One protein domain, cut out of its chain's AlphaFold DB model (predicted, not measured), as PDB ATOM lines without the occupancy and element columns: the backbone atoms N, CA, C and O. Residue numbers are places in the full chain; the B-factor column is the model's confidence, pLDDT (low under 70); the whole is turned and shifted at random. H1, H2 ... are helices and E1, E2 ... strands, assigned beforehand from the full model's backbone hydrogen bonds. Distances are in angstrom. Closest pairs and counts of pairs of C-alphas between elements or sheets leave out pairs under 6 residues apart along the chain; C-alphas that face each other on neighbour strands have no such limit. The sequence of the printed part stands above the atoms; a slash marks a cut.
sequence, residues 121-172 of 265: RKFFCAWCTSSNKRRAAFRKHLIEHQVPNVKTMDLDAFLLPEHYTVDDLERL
ATOM      1  N   ARG A 121      94.417 163.112 202.995       82.12
ATOM      2  CA  ARG A 121      95.704 162.931 202.320       82.12
ATOM      3  C   ARG A 121      96.294 161.572 202.664       82.12
ATOM      4  O   ARG A 121      96.229 161.116 203.808       82.12
ATOM      5  N   LYS A 122      96.884 160.913 201.673       83.94
ATOM      6  CA  LYS A 122      97.514 159.594 201.798       83.94
ATOM      7  C   LYS A 122      98.869 159.593 201.108       83.94
ATOM      8  O   LYS A 122      99.089 160.299 200.133       83.94
ATOM      9  N   PHE A 123      99.776 158.780 201.628       83.94
ATOM     10  CA  PHE A 123     101.047 158.501 200.982       83.94
ATOM     11  C   PHE A 123     100.825 157.481 199.875       83.94
ATOM     12  O   PHE A 123     100.371 156.366 200.158       83.94
ATOM     13  N   PHE A 124     101.142 157.858 198.642       81.69
ATOM     14  CA  PHE A 124     101.012 156.991 197.479       81.69
ATOM     15  C   PHE A 124     102.359 156.400 197.092       81.69
ATOM     16  O   PHE A 124     103.370 157.099 197.019       81.69
ATOM     17  N   CYS A 125     102.371 155.091 196.850       80.25
ATOM     18  CA  CYS A 125     103.527 154.431 196.269       80.25
ATOM     19  C   CYS A 125     103.473 154.568 194.742       80.25
ATOM     20  O   CYS A 125     102.419 154.404 194.135       80.25
ATOM     21  N   ALA A 126     104.606 154.875 194.110       72.69
ATOM     22  CA  ALA A 126     104.691 154.908 192.648       72.69
ATOM     23  C   ALA A 126     104.915 153.507 192.047       72.69
ATOM     24  O   ALA A 126     104.548 153.260 190.903       72.69
ATOM     25  N   TRP A 127     105.501 152.582 192.818       69.62
ATOM     26  CA  TRP A 127     105.801 151.214 192.372       69.62
ATOM     27  C   TRP A 127     104.625 150.256 192.512       69.62
ATOM     28  O   TRP A 127     104.537 149.264 191.789       69.62
ATOM     29  N   CYS A 128     103.706 150.539 193.429       73.25
ATOM     30  CA  CYS A 128     102.464 149.801 193.537       73.25
ATOM     31  C   CYS A 128     101.317 150.761 193.812       73.25
ATOM     32  O   CYS A 128     101.491 151.806 194.422       73.25
ATOM     33  N   THR A 129     100.104 150.383 193.434       71.62
ATOM     34  CA  THR A 129      98.901 151.192 193.675       71.62
ATOM     35  C   THR A 129      98.478 151.213 195.152       71.62
ATOM     36  O   THR A 129      97.311 151.461 195.457       71.62
ATOM     37  N   SER A 130      99.381 150.877 196.081       78.31
ATOM     38  CA  SER A 130      99.095 150.909 197.506       78.31
ATOM     39  C   SER A 130      99.122 152.349 198.014       78.31
ATOM     40  O   SER A 130      99.891 153.199 197.558       78.31
ATOM     41  N   SER A 131      98.252 152.622 198.981       83.19
ATOM     42  CA  SER A 131      98.203 153.907 199.663       83.19
ATOM     43  C   SER A 131      98.234 153.679 201.167       83.19
ATOM     44  O   SER A 131      97.640 152.735 201.689       83.19
ATOM     45  N   ASN A 132      98.958 154.537 201.875       85.69
ATOM     46  CA  ASN A 132      99.141 154.449 203.316       85.69
ATOM     47  C   ASN A 132      98.730 155.766 203.972       85.69
ATOM     48  O   ASN A 132      99.127 156.838 203.535       85.69
ATOM     49  N   LYS A 133      97.987 155.702 205.077       82.62
ATOM     50  CA  LYS A 133      97.603 156.905 205.842       82.62
ATOM     51  C   LYS A 133      98.725 157.428 206.752       82.62
ATOM     52  O   LYS A 133      98.737 158.589 207.134       82.62
ATOM     53  N   ARG A 134      99.677 156.563 207.129       84.69
ATOM     54  CA  ARG A 134     100.744 156.868 208.099       84.69
ATOM     55  C   ARG A 134     102.122 156.858 207.448       84.69
ATOM     56  O   ARG A 134     102.471 155.880 206.790       84.69
ATOM     57  N   ARG A 135     102.959 157.853 207.776       86.56
ATOM     58  CA  ARG A 135     104.376 157.914 207.352       86.56
ATOM     59  C   ARG A 135     105.152 156.647 207.699       86.56
ATOM     60  O   ARG A 135     105.879 156.126 206.869       86.56
ATOM     61  N   ALA A 136     104.992 156.138 208.920       88.62
ATOM     62  CA  ALA A 136     105.700 154.936 209.359       88.62
ATOM     63  C   ALA A 136     105.272 153.681 208.578       88.62
ATOM     64  O   ALA A 136     106.111 152.829 208.298       88.62
ATOM     65  N   ALA A 137     103.990 153.577 208.212       89.31
ATOM     66  CA  ALA A 137     103.481 152.470 207.406       89.31
ATOM     67  C   ALA A 137     103.999 152.563 205.966       89.31
ATOM     68  O   ALA A 137     104.557 151.597 205.458       89.31
ATOM     69  N   PHE A 138     103.937 153.755 205.366       88.12
ATOM     70  CA  PHE A 138     104.497 154.004 204.040       88.12
ATOM     71  C   PHE A 138     106.001 153.722 203.990       88.12
ATOM     72  O   PHE A 138     106.479 153.044 203.093       88.12
ATOM     73  N   ARG A 139     106.752 154.156 205.007       88.00
ATOM     74  CA  ARG A 139     108.189 153.895 205.104       88.00
ATOM     75  C   ARG A 139     108.509 152.402 205.134       88.00
ATOM     76  O   ARG A 139     109.426 151.980 204.445       88.00
ATOM     77  N   LYS A 140     107.770 151.612 205.920       88.12
ATOM     78  CA  LYS A 140     107.925 150.148 205.946       88.12
ATOM     79  C   LYS A 140     107.613 149.537 204.584       88.12
ATOM     80  O   LYS A 140     108.392 148.732 204.099       88.12
ATOM     81  N   HIS A 141     106.546 149.999 203.948       87.56
ATOM     82  CA  HIS A 141     106.171 149.558 202.615       87.56
ATOM     83  C   HIS A 141     107.246 149.868 201.550       87.56
ATOM     84  O   HIS A 141     107.575 149.025 200.725       87.56
ATOM     85  N   LEU A 142     107.888 151.039 201.595       84.75
ATOM     86  CA  LEU A 142     108.992 151.354 200.677       84.75
ATOM     87  C   LEU A 142     110.232 150.472 200.894       84.75
ATOM     88  O   LEU A 142     111.003 150.254 199.961       84.75
ATOM     89  N   ILE A 143     110.429 149.954 202.109       85.44
ATOM     90  CA  ILE A 143     111.496 148.985 202.390       85.44
ATOM     91  C   ILE A 143     111.191 147.644 201.706       85.44
ATOM     92  O   ILE A 143     112.119 147.013 201.209       85.44
ATOM     93  N   GLU A 144     109.920 147.238 201.606       84.69
ATOM     94  CA  GLU A 144     109.511 146.033 200.857       84.69
ATOM     95  C   GLU A 144     109.873 146.147 199.367       84.69
ATOM     96  O   GLU A 144     110.288 145.170 198.751       84.69
ATOM     97  N   HIS A 145     109.798 147.358 198.806       81.50
ATOM     98  CA  HIS A 145     110.245 147.665 197.443       81.50
ATOM     99  C   HIS A 145     111.761 147.877 197.305       81.50
ATOM    100  O   HIS A 145     112.227 148.208 196.219       81.50
ATOM    101  N   GLN A 146     112.535 147.703 198.381       82.44
ATOM    102  CA  GLN A 146     113.990 147.904 198.406       82.44
ATOM    103  C   GLN A 146     114.425 149.301 197.932       82.44
ATOM    104  O   GLN A 146     115.512 149.476 197.379       82.44
ATOM    105  N   VAL A 147     113.593 150.321 198.156       75.31
ATOM    106  CA  VAL A 147     113.912 151.678 197.710       75.31
ATOM    107  C   VAL A 147     115.150 152.185 198.476       75.31
ATOM    108  O   VAL A 147     115.205 152.090 199.709       75.31
ATOM    109  N   PRO A 148     116.171 152.728 197.791       75.06
ATOM    110  CA  PRO A 148     117.354 153.257 198.456       75.06
ATOM    111  C   PRO A 148     117.022 154.537 199.235       75.06
ATOM    112  O   PRO A 148     116.107 155.285 198.897       75.06
ATOM    113  N   ASN A 149     117.785 154.820 200.295       77.12
ATOM    114  CA  ASN A 149     117.675 156.057 201.086       77.12
ATOM    115  C   ASN A 149     116.292 156.326 201.717       77.12
ATOM    116  O   ASN A 149     115.982 157.453 202.103       77.12
ATOM    117  N   VAL A 150     115.474 155.289 201.933       78.69
ATOM    118  CA  VAL A 150     114.140 155.410 202.556       78.69
ATOM    119  C   VAL A 150     114.164 156.090 203.922       78.69
ATOM    120  O   VAL A 150     113.180 156.705 204.322       78.69
ATOM    121  N   LYS A 151     115.280 156.043 204.657       79.56
ATOM    122  CA  LYS A 151     115.426 156.716 205.959       79.56
ATOM    123  C   LYS A 151     115.600 158.236 205.854       79.56
ATOM    124  O   LYS A 151     115.210 158.931 206.785       79.56
ATOM    125  N   THR A 152     116.140 158.739 204.748       78.88
ATOM    126  CA  THR A 152     116.506 160.154 204.570       78.88
ATOM    127  C   THR A 152     115.663 160.876 203.521       78.88
ATOM    128  O   THR A 152     115.662 162.102 203.510       78.88
ATOM    129  N   MET A 153     114.920 160.149 202.678       80.06
ATOM    130  CA  MET A 153     113.998 160.747 201.710       80.06
ATOM    131  C   MET A 153     112.869 161.540 202.380       80.06
ATOM    132  O   MET A 153     112.373 161.171 203.456       80.06
ATOM    133  N   ASP A 154     112.435 162.592 201.692       81.56
ATOM    134  CA  ASP A 154     111.252 163.353 202.060       81.56
ATOM    135  C   ASP A 154     109.988 162.588 201.651       81.56
ATOM    136  O   ASP A 154     109.618 162.523 200.479       81.56
ATOM    137  N   LEU A 155     109.333 161.972 202.637       83.00
ATOM    138  CA  LEU A 155     108.098 161.225 202.413       83.00
ATOM    139  C   LEU A 155     106.911 162.147 202.104       83.00
ATOM    140  O   LEU A 155     105.917 161.672 201.560       83.00
ATOM    141  N   ASP A 156     106.993 163.438 202.439       80.94
ATOM    142  CA  ASP A 156     105.890 164.384 202.236       80.94
ATOM    143  C   ASP A 156     105.698 164.749 200.769       80.94
ATOM    144  O   ASP A 156     104.582 165.066 200.366       80.94
ATOM    145  N   ALA A 157     106.730 164.558 199.945       79.75
ATOM    146  CA  ALA A 157     106.621 164.631 198.494       79.75
ATOM    147  C   ALA A 157     105.681 163.565 197.894       79.75
ATOM    148  O   ALA A 157     105.242 163.716 196.762       79.75
ATOM    149  N   PHE A 158     105.358 162.502 198.642       79.62
ATOM    150  CA  PHE A 158     104.453 161.421 198.223       79.62
ATOM    151  C   PHE A 158     103.051 161.534 198.831       79.62
ATOM    152  O   PHE A 158     102.227 160.632 198.666       79.62
ATOM    153  N   LEU A 159     102.788 162.604 199.583       83.12
ATOM    154  CA  LEU A 159     101.511 162.841 200.237       83.12
ATOM    155  C   LEU A 159     100.552 163.533 199.262       83.12
ATOM    156  O   LEU A 159     100.660 164.736 199.040       83.12
ATOM    157  N   LEU A 160      99.591 162.785 198.717       77.06
ATOM    158  CA  LEU A 160      98.577 163.318 197.803       77.06
ATOM    159  C   LEU A 160      97.175 163.278 198.432       77.06
ATOM    160  O   LEU A 160      96.926 162.461 199.326       77.06
ATOM    161  N   PRO A 161      96.240 164.134 197.984       72.12
ATOM    162  CA  PRO A 161      94.826 164.031 198.344       72.12
ATOM    163  C   PRO A 161      94.204 162.685 197.930       72.12
ATOM    164  O   PRO A 161      94.687 162.006 197.028       72.12
ATOM    165  N   GLU A 162      93.093 162.306 198.567       64.62
ATOM    166  CA  GLU A 162      92.328 161.084 198.278       64.62
ATOM    167  C   GLU A 162      91.836 161.041 196.827       64.62
ATOM    168  O   GLU A 162      91.761 159.964 196.236       64.62
ATOM    169  N   HIS A 163      91.580 162.214 196.246       66.12
ATOM    170  CA  HIS A 163      91.273 162.414 194.835       66.12
ATOM    171  C   HIS A 163      92.434 163.158 194.171       66.12
ATOM    172  O   HIS A 163      92.395 164.377 194.024       66.12
ATOM    173  N   TYR A 164      93.494 162.426 193.829       63.16
ATOM    174  CA  TYR A 164      94.637 162.968 193.098       63.16
ATOM    175  C   TYR A 164      94.377 162.947 191.586       63.16
ATOM    176  O   TYR A 164      93.691 162.062 191.064       63.16
ATOM    177  N   THR A 165      94.925 163.926 190.877       63.41
ATOM    178  CA  THR A 165      94.878 163.997 189.412       63.41
ATOM    179  C   THR A 165      96.065 163.262 188.787       63.41
ATOM    180  O   THR A 165      97.051 162.962 189.459       63.41
ATOM    181  N   VAL A 166      95.991 162.959 187.486       60.66
ATOM    182  CA  VAL A 166      97.137 162.377 186.759       60.66
ATOM    183  C   VAL A 166      98.348 163.317 186.841       60.66
ATOM    184  O   VAL A 166      99.452 162.848 187.104       60.66
ATOM    185  N   ASP A 167      98.118 164.632 186.770       59.44
ATOM    186  CA  ASP A 167      99.143 165.665 186.957       59.44
ATOM    187  C   ASP A 167      99.814 165.619 188.342       59.44
ATOM    188  O   ASP A 167     101.007 165.891 188.471       59.44
ATOM    189  N   ASP A 168      99.076 165.272 189.401       62.56
ATOM    190  CA  ASP A 168      99.641 165.126 190.751       62.56
ATOM    191  C   ASP A 168     100.545 163.894 190.863       62.56
ATOM    192  O   ASP A 168     101.538 163.908 191.593       62.56
ATOM    193  N   LEU A 169     100.224 162.837 190.113       65.12
ATOM    194  CA  LEU A 169     101.035 161.627 190.042       65.12
ATOM    195  C   LEU A 169     102.336 161.876 189.271       65.12
ATOM    196  O   LEU A 169     103.399 161.442 189.708       65.12
ATOM    197  N   GLU A 170     102.264 162.620 188.166       62.50
ATOM    198  CA  GLU A 170     103.415 162.972 187.323       62.50
ATOM    199  C   GLU A 170     104.425 163.892 188.029       62.50
ATOM    200  O   GLU A 170     105.617 163.869 187.720       62.50
ATOM    201  N   ARG A 171     103.977 164.662 189.030       66.19
ATOM    202  CA  ARG A 171     104.836 165.504 189.882       66.19
ATOM    203  C   ARG A 171     105.605 164.733 190.956       66.19
ATOM    204  O   ARG A 171     106.460 165.326 191.618       66.19
ATOM    205  N   LEU A 172     105.331 163.440 191.156       67.56
ATOM    206  CA  LEU A 172     106.043 162.654 192.163       67.56
ATOM    207  C   LEU A 172     107.538 162.518 191.799       67.56
ATOM    208  O   LEU A 172     107.859 162.267 190.633       67.56
TER     209      LEU A 172
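This is residues 121 to 172 of the 265 residues of an uncharacterized protein of Polyporus brumalis (UniProt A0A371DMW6). A short two-strand ribbon, E1 beside E2, has the helix H1 toward one end of the domain and the small helix H3 toward the other, while the one-turn helix H2 leads straight into E2. Between H1 and H2 the chain swings out in a loop with no named element, residues 145 to 154. The printed part has 52 residues, with three named helices and two named strands in the order E1, H1, H2, E2, H3. The sheet's order is E1 - E2, antiparallel, and the class is mixed, helices and strands. The whole is compact, with a radius of gyration of the C-alphas of 10.4 A, and rounded, spanning 26 by 19 by 18 A.

Begin at E1, residues 121 to 124, and look for its antiparallel neighbour E2, residues 159 to 161, at 125 degrees between their directions. Their C-alphas 121 and 161 face each other at 4.2 A; N 122 and O 160 are within hydrogen-bond range at 2.8 A, and N 160 and O 122 at 2.9 A. Residues 123 to 124 of E1 also form a short antiparallel pairing with residues 131 to 132. Go on to H1, residues 135 to 144: its closest C-alpha pair with E1 is Phe 123 and Phe 138, 6.4 A apart. H2, residues 155 to 158, is close to H1 but not clearly touching, the closest C-alphas being those of Arg 135 and Leu 155 at 7.0 A. For E1 and H2 the closest C-alphas are those of Phe 123 and Phe 158, 5.3 A apart. H3, residues 166 to 170, is apart from E1, H1 and H2; its closest C-alpha pair with E2 is Asp 168 and Leu 160, at 7.4 A. In H1 and H3 every O i to N i+4 pair is within hydrogen-bond range; H2 is too short for such a pair, but its one O i to N i+3 pair is within range.

Find C-alpha 121 at (95.704, 162.931, 202.320), where E1 begins and runs 9.3 A to residue 124. H1 begins at C-alpha 135, at (104.376, 157.914, 207.352), and runs 14.5 A to residue 144. H2 measures 5.6 A, E2 7.0 A and H3 6.3 A, and H3 ends at C-alpha 170, at (103.415, 162.972, 187.323).

The two C-alphas farthest apart, those of Pro 148 and His 163, are 27.9 A from each other. The printed part has no cut. The links H2 to E2 and E2 to H3 are tight, the links E1 to H1 and H1 to H2 are short, and there is no long link. The mean pLDDT of the printed part is 77.5; look for values under 70 at residue 127 and residues 162 to 172.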